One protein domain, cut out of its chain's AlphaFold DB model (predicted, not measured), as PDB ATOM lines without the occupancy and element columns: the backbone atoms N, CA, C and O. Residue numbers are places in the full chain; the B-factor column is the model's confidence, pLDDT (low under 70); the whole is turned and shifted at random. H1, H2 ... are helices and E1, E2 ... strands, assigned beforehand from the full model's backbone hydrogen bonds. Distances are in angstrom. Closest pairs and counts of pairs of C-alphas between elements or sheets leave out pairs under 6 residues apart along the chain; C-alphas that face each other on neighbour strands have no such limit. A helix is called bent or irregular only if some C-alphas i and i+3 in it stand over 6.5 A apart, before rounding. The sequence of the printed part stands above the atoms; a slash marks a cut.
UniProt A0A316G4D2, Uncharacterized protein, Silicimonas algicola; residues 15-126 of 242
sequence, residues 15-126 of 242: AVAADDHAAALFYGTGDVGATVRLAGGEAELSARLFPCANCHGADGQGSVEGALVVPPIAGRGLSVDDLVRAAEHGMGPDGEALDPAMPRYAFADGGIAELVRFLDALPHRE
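Overview. This is residues 15 to 126 of the 242 residues of an uncharacterized protein of Silicimonas algicola (UniProt A0A316G4D2). Two helices, H1 and H4, pack about perpendicular to each other at one end of a loop-rich body; toward the other end are two tiny strand pairs, E1 with E4 and the hairpin E2 E3, well separated from each other. H3 packs on the first part of H4 and has its last residues by E4, while the short H2 packs on the end of H1 and has its last residue near the hairpin. The 112 printed residues have four named helices and four named strands, in the order H1 E1 H2 E2 E3 H3 E4 H4. The class is mixed, helices and strands, with 53 residues, under half, in named elements; both two-stranded sheets, E1 - E4 and E2 - E3, are antiparallel. The whole is compact, with a radius of gyration of the C-alphas of 13.1 A and spans of 36 by 27 by 25 A.

Arrangement. H1, residues 15 to 27, touches H4, residues 111 to 125, about perpendicular at 85 degrees; their closest C-alphas, of Ala 22 and Leu 115, are 4.9 A apart. With residues 26 to 27 alone, H1 only just touches H2, residues 53 to 56, with 3 pairs of C-alphas within 8 A, the closest being Tyr 27 and Ala 53 at 5.6 A. E1, residues 35 to 37, is antiparallel to E4, residues 104 to 106, at 149 degrees, with N 35 and O 106 at 2.9 A and N 37 and O 104 at 2.8 A. Residues 35 to 36 of E1 also pair, antiparallel, with residues 45 to 46. E2, residues 63 to 65, and E3, residues 68 to 70, form an antiparallel hairpin at 169 degrees, with N 63 and O 70 at 3.0 A. The closest C-alphas of H2 and E3, His 56 and Val 70, are at 5.9 A. H3, residues 80 to 88, touches residues 112 to 116 of H4, about perpendicular at 76 degrees, the closest C-alphas being Val 80 and Ala 113 at 5.8 A. The closest C-alphas of H3 and E4, Glu 88 and Arg 104, are at 5.0 A. H1 and H3 are apart, and so are E1 and E2. Every O i to N i+4 pair is within hydrogen-bond range in H1 and H3; in H4 it is 9 of 11, and H2 is too short for such a pair.

Along the chain. H1 begins at C-alpha 15 (-29.719, -17.191, 54.133) and is 18.2 A long. E1 is 7.1 A, H2 5.0 A, E2 6.6 A, E3 6.3 A, H3 11.1 A and E4 6.9 A. H4 is 19.1 A long and ends at C-alpha 125 (-27.470, -22.574, 40.172); it is irregular, with C-alphas 120 and 123 at 7.2 A.

Size, cuts and confidence. The two C-alphas farthest apart, of Ala 15 and Ala 67, are at 38.6 A. The printed part has no cut. The links E1 to H2 and H3 to E4 are long, with 15 residues each. The mean pLDDT of the printed part is 90.5, and residues 15 to 18 are under 70.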
ATOM      1  N   ALA A  15     -30.266 -16.300  55.154       60.88
ATOM      2  CA  ALA A  15     -29.719 -17.191  54.133       60.88
ATOM      3  C   ALA A  15     -29.687 -16.574  52.722       60.88
ATOM      4  O   ALA A  15     -28.762 -16.870  51.975       60.88
ATOM      5  N   VAL A  16     -30.664 -15.728  52.369       63.16
ATOM      6  CA  VAL A  16     -30.708 -15.021  51.076       63.16
ATOM      7  C   VAL A  16     -29.669 -13.903  51.069       63.16
ATOM      8  O   VAL A  16     -28.847 -13.846  50.166       63.16
ATOM      9  N   ALA A  17     -29.608 -13.100  52.137       65.56
ATOM     10  CA  ALA A  17     -28.610 -12.034  52.258       65.56
ATOM     11  C   ALA A  17     -27.161 -12.567  52.224       65.56
ATOM     12  O   ALA A  17     -26.310 -12.007  51.538       65.56
ATOM     13  N   ALA A  18     -26.888 -13.682  52.910       69.62
ATOM     14  CA  ALA A  18     -25.589 -14.358  52.870       69.62
ATOM     15  C   ALA A  18     -25.256 -14.930  51.479       69.62
ATOM     16  O   ALA A  18     -24.096 -15.066  51.099       69.62
ATOM     17  N   ASP A  19     -26.272 -15.343  50.722       76.69
ATOM     18  CA  ASP A  19     -26.099 -15.836  49.358       76.69
ATOM     19  C   ASP A  19     -25.772 -14.702  48.373       76.69
ATOM     20  O   ASP A  19     -24.890 -14.863  47.529       76.69
ATOM     21  N   ASP A  20     -26.408 -13.541  48.544       83.69
ATOM     22  CA  ASP A  20     -26.126 -12.324  47.775       83.69
ATOM     23  C   ASP A  20     -24.716 -11.787  48.056       83.69
ATOM     24  O   ASP A  20     -24.002 -11.405  47.129       83.69
ATOM     25  N   HIS A  21     -24.277 -11.810  49.319       89.31
ATOM     26  CA  HIS A  21     -22.920 -11.413  49.719       89.31
ATOM     27  C   HIS A  21     -21.865 -12.318  49.072       89.31
ATOM     28  O   HIS A  21     -20.927 -11.827  48.438       89.31
ATOM     29  N   ALA A  22     -22.027 -13.640  49.166       92.12
ATOM     30  CA  ALA A  22     -21.102 -14.590  48.551       92.12
ATOM     31  C   ALA A  22     -21.077 -14.476  47.016       92.12
ATOM     32  O   ALA A  22     -20.002 -14.519  46.413       92.12
ATOM     33  N   ALA A  23     -22.235 -14.271  46.381       91.06
ATOM     34  CA  ALA A  23     -22.318 -14.005  44.948       91.06
ATOM     35  C   ALA A  23     -21.599 -12.697  44.574       91.06
ATOM     36  O   ALA A  23     -20.841 -12.665  43.602       91.06
ATOM     37  N   ALA A  24     -21.781 -11.635  45.365       91.00
ATOM     38  CA  ALA A  24     -21.126 -10.348  45.152       91.00
ATOM     39  C   ALA A  24     -19.602 -10.433  45.273       91.00
ATOM     40  O   ALA A  24     -18.897  -9.808  44.481       91.00
ATOM     41  N   LEU A  25     -19.095 -11.246  46.202       93.06
ATOM     42  CA  LEU A  25     -17.672 -11.557  46.325       93.06
ATOM     43  C   LEU A  25     -17.159 -12.352  45.116       93.06
ATOM     44  O   LEU A  25     -16.144 -11.994  44.519       93.06
ATOM     45  N   PHE A  26     -17.867 -13.416  44.734       94.81
ATOM     46  CA  PHE A  26     -17.452 -14.306  43.651       94.81
ATOM     47  C   PHE A  26     -17.417 -13.602  42.286       94.81
ATOM     48  O   PHE A  26     -16.470 -13.801  41.522       94.81
ATOM     49  N   TYR A  27     -18.421 -12.766  41.996       92.25
ATOM     50  CA  TYR A  27     -18.569 -12.044  40.725       92.25
ATOM     51  C   TYR A  27     -18.038 -10.602  40.745       92.25
ATOM     52  O   TYR A  27     -17.934  -9.985  39.688       92.25
ATOM     53  N   GLY A  28     -17.703 -10.042  41.912       91.56
ATOM     54  CA  GLY A  28     -17.204  -8.665  42.043       91.56
ATOM     55  C   GLY A  28     -18.269  -7.581  41.845       91.56
ATOM     56  O   GLY A  28     -17.953  -6.456  41.442       91.56
ATOM     57  N   THR A  29     -19.542  -7.892  42.095       88.12
ATOM     58  CA  THR A  29     -20.663  -6.963  41.853       88.12
ATOM     59  C   THR A  29     -20.934  -6.011  43.020       88.12
ATOM     60  O   THR A  29     -21.578  -4.982  42.821       88.12
ATOM     61  N   GLY A  30     -20.387  -6.280  44.208       84.88
ATOM     62  CA  GLY A  30     -20.564  -5.457  45.406       84.88
ATOM     63  C   GLY A  30     -19.293  -5.357  46.242       84.88
ATOM     64  O   GLY A  30     -18.349  -6.122  46.047       84.88
ATOM     65  N   ASP A  31     -19.255  -4.385  47.155       85.06
ATOM     66  CA  ASP A  31     -18.247  -4.370  48.215       85.06
ATOM     67  C   ASP A  31     -18.773  -5.175  49.404       85.06
ATOM     68  O   ASP A  31     -19.876  -4.950  49.897       85.06
ATOM     69  N   VAL A  32     -17.975  -6.148  49.804       87.62
ATOM     70  CA  VAL A  32     -18.316  -7.236  50.719       87.62
ATOM     71  C   VAL A  32     -17.408  -7.228  51.948       87.62
ATOM     72  O   VAL A  32     -17.394  -8.187  52.718       87.62
ATOM     73  N   GLY A  33     -16.610  -6.164  52.110       88.25
ATOM     74  CA  GLY A  33     -15.662  -6.014  53.213       88.25
ATOM     75  C   GLY A  33     -14.485  -6.991  53.159       88.25
ATOM     76  O   GLY A  33     -13.754  -7.103  54.137       88.25
ATOM     77  N   ALA A  34     -14.305  -7.703  52.044       92.25
ATOM     78  CA  ALA A  34     -13.148  -8.555  51.811       92.25
ATOM     79  C   ALA A  34     -12.057  -7.776  51.074       92.25
ATOM     80  O   ALA A  34     -12.331  -6.968  50.176       92.25
ATOM     81  N   THR A  35     -10.811  -8.066  51.415       94.88
ATOM     82  CA  THR A  35      -9.644  -7.432  50.814       94.88
ATOM     83  C   THR A  35      -8.689  -8.465  50.246       94.88
ATOM     84  O   THR A  35      -8.797  -9.662  50.512       94.88
ATOM     85  N   VAL A  36      -7.776  -8.006  49.397       94.69
ATOM     86  CA  VAL A  36      -6.731  -8.832  48.808       94.69
ATOM     87  C   VAL A  36      -5.370  -8.183  48.933       94.69
ATOM     88  O   VAL A  36      -5.220  -6.961  48.886       94.69
ATOM     89  N   ARG A  37      -4.361  -9.044  48.993       90.12
ATOM     90  CA  ARG A  37      -2.956  -8.697  48.859       90.12
ATOM     91  C   ARG A  37      -2.355  -9.477  47.697       90.12
ATOM     92  O   ARG A  37      -2.475 -10.702  47.621       90.12
ATOM     93  N   LEU A  38      -1.712  -8.750  46.790       86.69
ATOM     94  CA  LEU A  38      -1.020  -9.321  45.636       86.69
ATOM     95  C   LEU A  38       0.413  -9.709  45.999       86.69
ATOM     96  O   LEU A  38       1.028  -9.111  46.886       86.69
ATOM     97  N   ALA A  39       0.965 -10.686  45.284       80.25
ATOM     98  CA  ALA A  39       2.357 -11.078  45.450       80.25
ATOM     99  C   ALA A  39       3.303  -9.880  45.236       80.25
ATOM    100  O   ALA A  39       3.242  -9.198  44.215       80.25
ATOM    101  N   GLY A  40       4.175  -9.622  46.215       70.94
ATOM    102  CA  GLY A  40       5.142  -8.517  46.176       70.94
ATOM    103  C   GLY A  40       4.571  -7.125  46.486       70.94
ATOM    104  O   GLY A  40       5.330  -6.160  46.463       70.94
ATOM    105  N   GLY A  41       3.273  -7.008  46.788       74.94
ATOM    106  CA  GLY A  41       2.633  -5.758  47.200       74.94
ATOM    107  C   GLY A  41       2.374  -5.693  48.708       74.94
ATOM    108  O   GLY A  41       1.986  -6.683  49.326       74.94
ATOM    109  N   GLU A  42       2.554  -4.511  49.298       73.88
ATOM    110  CA  GLU A  42       2.174  -4.236  50.696       73.88
ATOM    111  C   GLU A  42       0.771  -3.625  50.819       73.88
ATOM    112  O   GLU A  42       0.183  -3.640  51.896       73.88
ATOM    113  N   ALA A  43       0.226  -3.096  49.719       84.12
ATOM    114  CA  ALA A  43      -1.083  -2.457  49.710       84.12
ATOM    115  C   ALA A  43      -2.214  -3.491  49.772       84.12
ATOM    116  O   ALA A  43      -2.252  -4.445  48.991       84.12
ATOM    117  N   GLU A  44      -3.156  -3.243  50.673       89.75
ATOM    118  CA  GLU A  44      -4.416  -3.965  50.769       89.75
ATOM    119  C   GLU A  44      -5.439  -3.314  49.830       89.75
ATOM    120  O   GLU A  44      -5.675  -2.105  49.878       89.75
ATOM    121  N   LEU A  45      -5.999  -4.111  48.921       92.81
ATOM    122  CA  LEU A  45      -6.953  -3.663  47.910       92.81
ATOM    123  C   LEU A  45      -8.316  -4.299  48.164       92.81
ATOM    124  O   LEU A  45      -8.408  -5.368  48.758       92.81
ATOM    125  N   SER A  46      -9.388  -3.683  47.667       93.06
ATOM    126  CA  SER A  46     -10.712  -4.313  47.710       93.06
ATOM    127  C   SER A  46     -10.719  -5.606  46.886       93.06
ATOM    128  O   SER A  46     -10.293  -5.606  45.726       93.06
ATOM    129  N   ALA A  47     -11.265  -6.691  47.449       93.00
ATOM    130  CA  ALA A  47     -11.430  -7.962  46.744       93.00
ATOM    131  C   ALA A  47     -12.339  -7.842  45.511       93.00
ATOM    132  O   ALA A  47     -12.217  -8.629  44.577       93.00
ATOM    133  N   ARG A  48     -13.186  -6.804  45.446       93.38
ATOM    134  CA  ARG A  48     -14.028  -6.502  44.279       93.38
ATOM    135  C   ARG A  48     -13.223  -6.329  42.985       93.38
ATOM    136  O   ARG A  48     -13.743  -6.590  41.904       93.38
ATOM    137  N   LEU A  49     -11.967  -5.886  43.079       93.12
ATOM    138  CA  LEU A  49     -11.078  -5.717  41.923       93.12
ATOM    139  C   LEU A  49     -10.509  -7.048  41.405       93.12
ATOM    140  O   LEU A  49     -10.009  -7.104  40.283       93.12
ATOM    141  N   PHE A  50     -10.595  -8.109  42.207       94.44
ATOM    142  CA  PHE A  50     -10.049  -9.432  41.920       94.44
ATOM    143  C   PHE A  50     -11.103 -10.512  42.215       94.44
ATOM    144  O   PHE A  50     -10.904 -11.339  43.101       94.44
ATOM    145  N   PRO A  51     -12.253 -10.509  41.518       94.69
ATOM    146  CA  PRO A  51     -13.301 -11.485  41.775       94.69
ATOM    147  C   PRO A  51     -12.854 -12.891  41.374       94.69
ATOM    148  O   PRO A  51     -12.184 -13.088  40.356       94.69
ATOM    149  N   CYS A  52     -13.275 -13.890  42.151       95.88
ATOM    150  CA  CYS A  52     -12.885 -15.286  41.951       95.88
ATOM    151  C   CYS A  52     -13.223 -15.782  40.534       95.88
ATOM    152  O   CYS A  52     -12.431 -16.501  39.919       95.88
ATOM    153  N   ALA A  53     -14.377 -15.358  40.007       95.12
ATOM    154  CA  ALA A  53     -14.885 -15.736  38.693       95.12
ATOM    155  C   ALA A  53     -13.963 -15.339  37.524       95.12
ATOM    156  O   ALA A  53     -14.020 -15.980  36.475       95.12
ATOM    157  N   ASN A  54     -13.096 -14.330  37.688       93.25
ATOM    158  CA  ASN A  54     -12.185 -13.901  36.621       93.25
ATOM    159  C   ASN A  54     -11.120 -14.954  36.301       93.25
ATOM    160  O   ASN A  54     -10.714 -15.073  35.150       93.25
ATOM    161  N   CYS A  55     -10.685 -15.727  37.300       94.62
ATOM    162  CA  CYS A  55      -9.691 -16.783  37.111       94.62
ATOM    163  C   CYS A  55     -10.348 -18.165  37.124       94.62
ATOM    164  O   CYS A  55     -10.086 -18.996  36.256       94.62
ATOM    165  N   HIS A  56     -11.226 -18.422  38.093       95.56
ATOM    166  CA  HIS A  56     -11.860 -19.730  38.261       95.56
ATOM    167  C   HIS A  56     -13.067 -19.957  37.339       95.56
ATOM    168  O   HIS A  56     -13.677 -21.026  37.391       95.56
ATOM    169  N   GLY A  57     -13.399 -18.984  36.488       93.31
ATOM    170  CA  GLY A  57     -14.540 -19.030  35.581       93.31
ATOM    171  C   GLY A  57     -15.855 -18.653  36.265       93.31
ATOM    172  O   GLY A  57     -16.045 -18.867  37.462       93.31
ATOM    173  N   ALA A  58     -16.796 -18.116  35.487       91.62
ATOM    174  CA  ALA A  58     -18.116 -17.709  35.982       91.62
ATOM    175  C   ALA A  58     -18.976 -18.884  36.498       91.62
ATOM    176  O   ALA A  58     -19.858 -18.678  37.332       91.62
ATOM    177  N   ASP A  59     -18.681 -20.109  36.053       92.44
ATOM    178  CA  ASP A  59     -19.273 -21.364  36.532       92.44
ATOM    179  C   ASP A  59     -18.381 -22.105  37.554       92.44
ATOM    180  O   ASP A  59     -18.688 -23.227  37.973       92.44
ATOM    181  N   GLY A  60     -17.258 -21.493  37.947       95.06
ATOM    182  CA  GLY A  60     -16.291 -22.036  38.896       95.06
ATOM    183  C   GLY A  60     -15.598 -23.322  38.434       95.06
ATOM    184  O   GLY A  60     -15.071 -24.051  39.280       95.06
ATOM    185  N   GLN A  61     -15.622 -23.641  37.132       94.00
ATOM    186  CA  GLN A  61     -15.031 -24.865  36.574       94.00
ATOM    187  C   GLN A  61     -13.540 -24.737  36.221       94.00
ATOM    188  O   GLN A  61     -12.940 -25.688  35.716       94.00
ATOM    189  N   GLY A  62     -12.922 -23.603  36.543       93.69
ATOM    190  CA  GLY A  62     -11.526 -23.326  36.239       93.69
ATOM    191  C   GLY A  62     -11.322 -22.825  34.813       93.69
ATOM    192  O   GLY A  62     -12.252 -22.720  34.010       93.69
ATOM    193  N   SER A  63     -10.077 -22.498  34.500       91.25
ATOM    194  CA  SER A  63      -9.678 -21.995  33.190       91.25
ATOM    195  C   SER A  63      -8.235 -22.390  32.875       91.25
ATOM    196  O   SER A  63      -7.490 -22.854  33.742       91.25
ATOM    197  N   VAL A  64      -7.848 -22.238  31.610       91.88
ATOM    198  CA  VAL A  64      -6.459 -22.379  31.168       91.88
ATOM    199  C   VAL A  64      -6.112 -21.155  30.335       91.88
ATOM    200  O   VAL A  64      -6.738 -20.917  29.303       91.88
ATOM    201  N   GLU A  65      -5.105 -20.403  30.771       86.69
ATOM    202  CA  GLU A  65      -4.600 -19.218  30.079       86.69
ATOM    203  C   GLU A  65      -3.097 -19.379  29.814       86.69
ATOM    204  O   GLU A  65      -2.240 -19.154  30.669       86.69
ATOM    205  N   GLY A  66      -2.763 -19.842  28.606       87.50
ATOM    206  CA  GLY A  66      -1.388 -20.196  28.258       87.50
ATOM    207  C   GLY A  66      -0.868 -21.341  29.133       87.50
ATOM    208  O   GLY A  66      -1.361 -22.462  29.039       87.50
ATOM    209  N   ALA A  67       0.142 -21.060  29.958       86.69
ATOM    210  CA  ALA A  67       0.702 -22.023  30.907       86.69
ATOM    211  C   ALA A  67       0.009 -22.002  32.283       86.69
ATOM    212  O   ALA A  67       0.241 -22.901  33.089       86.69
ATOM    213  N   LEU A  68      -0.826 -20.995  32.559       87.31
ATOM    214  CA  LEU A  68      -1.548 -20.883  33.819       87.31
ATOM    215  C   LEU A  68      -2.762 -21.816  33.798       87.31
ATOM    216  O   LEU A  68      -3.662 -21.662  32.971       87.31
ATOM    217  N   VAL A  69      -2.789 -22.775  34.722       91.19
ATOM    218  CA  VAL A  69      -3.923 -23.684  34.924       91.19
ATOM    219  C   VAL A  69      -4.633 -23.284  36.208       91.19
ATOM    220  O   VAL A  69      -4.097 -23.464  37.300       91.19
ATOM    221  N   VAL A  70      -5.849 -22.761  36.079       94.56
ATOM    222  CA  VAL A  70      -6.680 -22.377  37.220       94.56
ATOM    223  C   VAL A  70      -7.663 -23.511  37.530       94.56
ATOM    224  O   VAL A  70      -8.453 -23.883  36.659       94.56
ATOM    225  N   PRO A  71      -7.650 -24.087  38.745       93.31
ATOM    226  CA  PRO A  71      -8.445 -25.272  39.048       93.31
ATOM    227  C   PRO A  71      -9.943 -24.962  39.241       93.31
ATOM    228  O   PRO A  71     -10.303 -23.847  39.634       93.31
ATOM    229  N   PRO A  72     -10.828 -25.961  39.049       95.25
ATOM    230  CA  PRO A  72     -12.239 -25.855  39.409       95.25
ATOM    231  C   PRO A  72     -12.428 -25.777  40.927       95.25
ATOM    232  O   PRO A  72     -11.858 -26.586  41.669       95.25
ATOM    233  N   ILE A  73     -13.302 -24.872  41.366       96.12
ATOM    234  CA  ILE A  73     -13.646 -24.628  42.779       96.12
ATOM    235  C   ILE A  73     -15.127 -24.875  43.098       96.12
ATOM    236  O   ILE A  73     -15.471 -25.077  44.260       96.12
ATOM    237  N   ALA A  74     -16.001 -24.927  42.092       96.12
ATOM    238  CA  ALA A  74     -17.431 -25.151  42.290       96.12
ATOM    239  C   ALA A  74     -17.788 -26.636  42.462       96.12
ATOM    240  O   ALA A  74     -17.296 -27.491  41.723       96.12
ATOM    241  N   GLY A  75     -18.667 -26.944  43.423       92.44
ATOM    242  CA  GLY A  75     -19.161 -28.303  43.699       92.44
ATOM    243  C   GLY A  75     -18.082 -29.295  44.129       92.44
ATOM    244  O   GLY A  75     -18.208 -30.496  43.896       92.44
ATOM    245  N   ARG A  76     -16.974 -28.799  44.686       92.25
ATOM    246  CA  ARG A  76     -15.822 -29.622  45.073       92.25
ATOM    247  C   ARG A  76     -15.912 -30.166  46.498       92.25
ATOM    248  O   ARG A  76     -15.023 -30.915  46.888       92.25
ATOM    249  N   GLY A  77     -16.949 -29.795  47.254       90.69
ATOM    250  CA  GLY A  77     -17.068 -30.131  48.672       90.69
ATOM    251  C   GLY A  77     -15.946 -29.526  49.520       90.69
ATOM    252  O   GLY A  77     -15.484 -30.174  50.453       90.69
ATOM    253  N   LEU A  78     -15.470 -28.324  49.163       93.12
ATOM    254  CA  LEU A  78     -14.447 -27.612  49.933       93.12
ATOM    255  C   LEU A  78     -14.990 -27.295  51.326       93.12
ATOM    256  O   LEU A  78     -16.087 -26.760  51.459       93.12
ATOM    257  N   SER A  79     -14.214 -27.600  52.357       95.88
ATOM    258  CA  SER A  79     -14.488 -27.119  53.706       95.88
ATOM    259  C   SER A  79     -14.048 -25.662  53.872       95.88
ATOM    260  O   SER A  79     -13.299 -25.117  53.057       95.88
ATOM    261  N   VAL A  80     -14.479 -25.033  54.970       95.88
ATOM    262  CA  VAL A  80     -13.962 -23.718  55.379       95.88
ATOM    263  C   VAL A  80     -12.442 -23.757  55.498       95.88
ATOM    264  O   VAL A  80     -11.774 -22.900  54.931       95.88
ATOM    265  N   ASP A  81     -11.890 -24.790  56.136       96.00
ATOM    266  CA  ASP A  81     -10.444 -24.929  56.317       96.00
ATOM    267  C   ASP A  81      -9.703 -25.063  54.983       96.00
ATOM    268  O   ASP A  81      -8.596 -24.545  54.839       96.00
ATOM    269  N   ASP A  82     -10.288 -25.743  53.993       95.75
ATOM    270  CA  ASP A  82      -9.695 -25.834  52.654       95.75
ATOM    271  C   ASP A  82      -9.603 -24.456  52.002       95.75
ATOM    272  O   ASP A  82      -8.568 -24.108  51.427       95.75
ATOM    273  N   LEU A  83     -10.662 -23.654  52.131       95.31
ATOM    274  CA  LEU A  83     -10.701 -22.321  51.549       95.31
ATOM    275  C   LEU A  83      -9.814 -21.331  52.312       95.31
ATOM    276  O   LEU A  83      -9.167 -20.518  51.662       95.31
ATOM    277  N   VAL A  84      -9.695 -21.437  53.644       95.69
ATOM    278  CA  VAL A  84      -8.722 -20.652  54.433       95.69
ATOM    279  C   VAL A  84      -7.308 -20.940  53.933       95.69
ATOM    280  O   VAL A  84      -6.565 -20.026  53.567       95.69
ATOM    281  N   ARG A  85      -6.934 -22.226  53.849       95.62
ATOM    282  CA  ARG A  85      -5.595 -22.625  53.388       95.62
ATOM    283  C   ARG A  85      -5.301 -22.096  51.990       95.62
ATOM    284  O   ARG A  85      -4.230 -21.534  51.779       95.62
ATOM    285  N   ALA A  86      -6.238 -22.224  51.057       96.00
ATOM    286  CA  ALA A  86      -6.027 -21.783  49.684       96.00
ATOM    287  C   ALA A  86      -6.067 -20.254  49.536       96.00
ATOM    288  O   ALA A  86      -5.125 -19.660  49.015       96.00
ATOM    289  N   ALA A  87      -7.141 -19.606  49.987       95.12
ATOM    290  CA  ALA A  87      -7.406 -18.200  49.707       95.12
ATOM    291  C   ALA A  87      -6.631 -17.250  50.621       95.12
ATOM    292  O   ALA A  87      -6.167 -16.222  50.140       95.12
ATOM    293  N   GLU A  88      -6.433 -17.575  51.898       94.00
ATOM    294  CA  GLU A  88      -5.704 -16.694  52.822       94.00
ATOM    295  C   GLU A  88      -4.208 -17.011  52.846       94.00
ATOM    296  O   GLU A  88      -3.364 -16.110  52.842       94.00
ATOM    297  N   HIS A  89      -3.857 -18.302  52.835       93.56
ATOM    298  CA  HIS A  89      -2.466 -18.735  52.976       93.56
ATOM    299  C   HIS A  89      -1.794 -19.144  51.667       93.56
ATOM    300  O   HIS A  89      -0.565 -19.188  51.607       93.56
ATOM    301  N   GLY A  90      -2.554 -19.390  50.598       94.75
ATOM    302  CA  GLY A  90      -1.973 -19.814  49.331       94.75
ATOM    303  C   GLY A  90      -1.417 -21.217  49.341       94.75
ATOM    304  O   GLY A  90      -0.370 -21.432  48.741       94.75
ATOM    305  N   MET A  91      -2.056 -22.135  50.052       95.50
ATOM    306  CA  MET A  91      -1.626 -23.521  50.158       95.50
ATOM    307  C   MET A  91      -2.647 -24.446  49.503       95.50
ATOM    308  O   MET A  91      -3.847 -24.372  49.782       95.50
ATOM    309  N   GLY A  92      -2.155 -25.320  48.630       91.88
ATOM    310  CA  GLY A  92      -2.928 -26.372  47.993       91.88
ATOM    311  C   GLY A  92      -3.326 -27.490  48.964       91.88
ATOM    312  O   GLY A  92      -2.883 -27.533  50.116       91.88
ATOM    313  N   PRO A  93      -4.181 -28.428  48.519       88.31
ATOM    314  CA  PRO A  93      -4.588 -29.581  49.326       88.31
ATOM    315  C   PRO A  93      -3.435 -30.556  49.623       88.31
ATOM    316  O   PRO A  93      -3.508 -31.307  50.590       88.31
ATOM    317  N   ASP A  94      -2.385 -30.538  48.807       90.00
ATOM    318  CA  ASP A  94      -1.126 -31.267  48.981       90.00
ATOM    319  C   ASP A  94      -0.133 -30.556  49.918       90.00
ATOM    320  O   ASP A  94       0.889 -31.135  50.278       90.00
ATOM    321  N   GLY A  95      -0.449 -29.331  50.352       90.38
ATOM    322  CA  GLY A  95       0.424 -28.492  51.170       90.38
ATOM    323  C   GLY A  95       1.436 -27.676  50.362       90.38
ATOM    324  O   GLY A  95       2.188 -26.905  50.957       90.38
ATOM    325  N   GLU A  96       1.441 -27.799  49.035       93.50
ATOM    326  CA  GLU A  96       2.318 -27.013  48.171       93.50
ATOM    327  C   GLU A  96       1.808 -25.576  48.026       93.50
ATOM    328  O   GLU A  96       0.610 -25.288  48.126       93.50
ATOM    329  N   ALA A  97       2.729 -24.643  47.787       94.31
ATOM    330  CA  ALA A  97       2.369 -23.249  47.569       94.31
ATOM    331  C   ALA A  97       1.624 -23.083  46.234       94.31
ATOM    332  O   ALA A  97       2.079 -23.537  45.185       94.31
ATOM    333  N   LEU A  98       0.491 -22.383  46.272       92.75
ATOM    334  CA  LEU A  98      -0.259 -21.981  45.087       92.75
ATOM    335  C   LEU A  98       0.487 -20.890  44.319       92.75
ATOM    336  O   LEU A  98       1.232 -20.099  44.908       92.75
ATOM    337  N   ASP A  99       0.207 -20.811  43.016       91.44
ATOM    338  CA  ASP A  99       0.763 -19.785  42.137       91.44
ATOM    339  C   ASP A  99       0.585 -18.378  42.759       91.44
ATOM    340  O   ASP A  99      -0.518 -18.041  43.214       91.44
ATOM    341  N   PRO A 100       1.643 -17.545  42.821       90.56
ATOM    342  CA  PRO A 100       1.561 -16.188  43.364       90.56
ATOM    343  C   PRO A 100       0.575 -15.270  42.626       90.56
ATOM    344  O   PRO A 100       0.186 -14.241  43.179       90.56
ATOM    345  N   ALA A 101       0.172 -15.621  41.400       89.38
ATOM    346  CA  ALA A 101      -0.873 -14.926  40.661       89.38
ATOM    347  C   ALA A 101      -2.254 -15.065  41.317       89.38
ATOM    348  O   ALA A 101      -3.084 -14.173  41.153       89.38
ATOM    349  N   MET A 102      -2.510 -16.136  42.080       93.19
ATOM    350  CA  MET A 102      -3.711 -16.215  42.910       93.19
ATOM    351  C   MET A 102      -3.566 -15.212  44.064       93.19
ATOM    352  O   MET A 102      -2.625 -15.347  44.847       93.19
ATOM    353  N   PRO A 103      -4.455 -14.215  44.215       93.19
ATOM    354  CA  PRO A 103      -4.360 -13.258  45.315       93.19
ATOM    355  C   PRO A 103      -4.537 -13.934  46.678       93.19
ATOM    356  O   PRO A 103      -5.141 -15.005  46.777       93.19
ATOM    357  N   ARG A 104      -4.017 -13.306  47.738       94.31
ATOM    358  CA  ARG A 104      -4.324 -13.703  49.120       94.31
ATOM    359  C   ARG A 104      -5.442 -12.827  49.647       94.31
ATOM    360  O   ARG A 104      -5.307 -11.608  49.614       94.31
ATOM    361  N   TYR A 105      -6.521 -13.443  50.097       94.44
ATOM    362  CA  TYR A 105      -7.730 -12.771  50.550       94.44
ATOM    363  C   TYR A 105      -7.724 -12.655  52.071       94.44
ATOM    364  O   TYR A 105      -7.208 -13.530  52.762       94.44
ATOM    365  N   ALA A 106      -8.317 -11.585  52.581       93.31
ATOM    366  CA  ALA A 106      -8.777 -11.493  53.955       93.31
ATOM    367  C   ALA A 106     -10.291 -11.281  53.909       93.31
ATOM    368  O   ALA A 106     -10.778 -10.331  53.290       93.31
ATOM    369  N   PHE A 107     -11.044 -12.204  54.502       90.69
ATOM    370  CA  PHE A 107     -12.502 -12.143  54.504       90.69
ATOM    371  C   PHE A 107     -13.007 -11.415  55.750       90.69
ATOM    372  O   PHE A 107     -12.438 -11.546  56.833       90.69
ATOM    373  N   ALA A 108     -14.110 -10.681  55.604       84.88
ATOM    374  CA  ALA A 108     -14.891 -10.234  56.750       84.88
ATOM    375  C   ALA A 108     -15.521 -11.438  57.479       84.88
ATOM    376  O   ALA A 108     -15.692 -12.513  56.890       84.88
ATOM    377  N   ASP A 109     -15.894 -11.248  58.747       80.81
ATOM    378  CA  ASP A 109     -16.471 -12.299  59.592       80.81
ATOM    379  C   ASP A 109     -17.620 -13.043  58.886       80.81
ATOM    380  O   ASP A 109     -18.575 -12.438  58.404       80.81
ATOM    381  N   GLY A 110     -17.523 -14.375  58.820       82.06
ATOM    382  CA  GLY A 110     -18.527 -15.247  58.194       82.06
ATOM    383  C   GLY A 110     -18.428 -15.387  56.667       82.06
ATOM    384  O   GLY A 110     -18.860 -16.413  56.138       82.06
ATOM    385  N   GLY A 111     -17.776 -14.451  55.967       89.44
ATOM    386  CA  GLY A 111     -17.756 -14.409  54.499       89.44
ATOM    387  C   GLY A 111     -17.180 -15.668  53.843       89.44
ATOM    388  O   GLY A 111     -17.661 -16.109  52.800       89.44
ATOM    389  N   ILE A 112     -16.204 -16.320  54.481       93.31
ATOM    390  CA  ILE A 112     -15.614 -17.551  53.942       93.31
ATOM    391  C   ILE A 112     -16.573 -18.752  53.996       93.31
ATOM    392  O   ILE A 112     -16.622 -19.552  53.061       93.31
ATOM    393  N   ALA A 113     -17.377 -18.871  55.056       93.94
ATOM    394  CA  ALA A 113     -18.351 -19.954  55.192       93.94
ATOM    395  C   ALA A 113     -19.516 -19.774  54.209       93.94
ATOM    396  O   ALA A 113     -20.018 -20.745  53.634       93.94
ATOM    397  N   GLU A 114     -19.915 -18.527  53.973       94.00
ATOM    398  CA  GLU A 114     -20.911 -18.175  52.964       94.00
ATOM    399  C   GLU A 114     -20.408 -18.482  51.553       94.00
ATOM    400  O   GLU A 114     -21.138 -19.094  50.769       94.00
ATOM    401  N   LEU A 115     -19.145 -18.155  51.260       95.25
ATOM    402  CA  LEU A 115     -18.508 -18.479  49.987       95.25
ATOM    403  C   LEU A 115     -18.422 -19.993  49.757       95.25
ATOM    404  O   LEU A 115     -18.745 -20.452  48.666       95.25
ATOM    405  N   VAL A 116     -18.067 -20.789  50.771       96.06
ATOM    406  CA  VAL A 116     -18.085 -22.261  50.671       96.06
ATOM    407  C   VAL A 116     -19.470 -22.773  50.267       96.06
ATOM    408  O   VAL A 116     -19.592 -23.534  49.306       96.06
ATOM    409  N   ARG A 117     -20.528 -22.320  50.952       95.50
ATOM    410  CA  ARG A 117     -21.913 -22.710  50.640       95.50
ATOM    411  C   ARG A 117     -22.319 -22.279  49.230       95.50
ATOM    412  O   ARG A 117     -22.984 -23.036  48.524       95.50
ATOM    413  N   PHE A 118     -21.919 -21.081  48.812       94.75
ATOM    414  CA  PHE A 118     -22.161 -20.584  47.463       94.75
ATOM    415  C   PHE A 118     -21.478 -21.460  46.404       94.75
ATOM    416  O   PHE A 118     -22.127 -21.865  45.441       94.75
ATOM    417  N   LEU A 119     -20.198 -21.798  46.593       96.44
ATOM    418  CA  LEU A 119     -19.431 -22.629  45.660       96.44
ATOM    419  C   LEU A 119     -19.995 -24.049  45.550       96.44
ATOM    420  O   LEU A 119     -19.975 -24.624  44.461       96.44
ATOM    421  N   ASP A 120     -20.520 -24.609  46.641       96.06
ATOM    422  CA  ASP A 120     -21.190 -25.913  46.626       96.06
ATOM    423  C   ASP A 120     -22.505 -25.874  45.827       96.06
ATOM    424  O   ASP A 120     -22.777 -26.749  45.004       96.06
ATOM    425  N   ALA A 121     -23.283 -24.799  45.983       93.50
ATOM    426  CA  ALA A 121     -24.531 -24.601  45.252       93.50
ATOM    427  C   ALA A 121     -24.328 -24.186  43.780       93.50
ATOM    428  O   ALA A 121     -25.224 -24.404  42.957       93.50
ATOM    429  N   LEU A 122     -23.182 -23.595  43.420       93.69
ATOM    430  CA  LEU A 122     -22.964 -22.962  42.114       93.69
ATOM    431  C   LEU A 122     -23.269 -23.873  40.908       93.69
ATOM    432  O   LEU A 122     -23.994 -23.424  40.018       93.69
ATOM    433  N   PRO A 123     -22.848 -25.156  40.854       92.88
ATOM    434  CA  PRO A 123     -23.173 -26.021  39.716       92.88
ATOM    435  C   PRO A 123     -24.677 -26.255  39.529       92.88
ATOM    436  O   PRO A 123     -25.143 -26.429  38.401       92.88
ATOM    437  N   HIS A 124     -25.443 -26.268  40.624       91.44
ATOM    438  CA  HIS A 124     -26.899 -26.363  40.572       91.44
ATOM    439  C   HIS A 124     -27.517 -25.049  40.098       91.44
ATOM    440  O   HIS A 124     -28.395 -25.068  39.236       91.44
ATOM    441  N   ARG A 125     -27.015 -23.910  40.589       89.50
ATOM    442  CA  ARG A 125     -27.470 -22.574  40.172       89.50
ATOM    443  C   ARG A 125     -27.235 -22.335  38.689       89.50
ATOM    444  O   ARG A 125     -28.129 -21.835  38.014       89.50
ATOM    445  N   GLU A 126     -26.088 -22.759  38.168       91.81
ATOM    446  CA  GLU A 126     -25.733 -22.678  36.747       91.81
ATOM    447  C   GLU A 126     -26.658 -23.488  35.832       91.81
ATOM    448  O   GLU A 126     -26.626 -23.300  34.617       91.81
TER     449      GLU A 126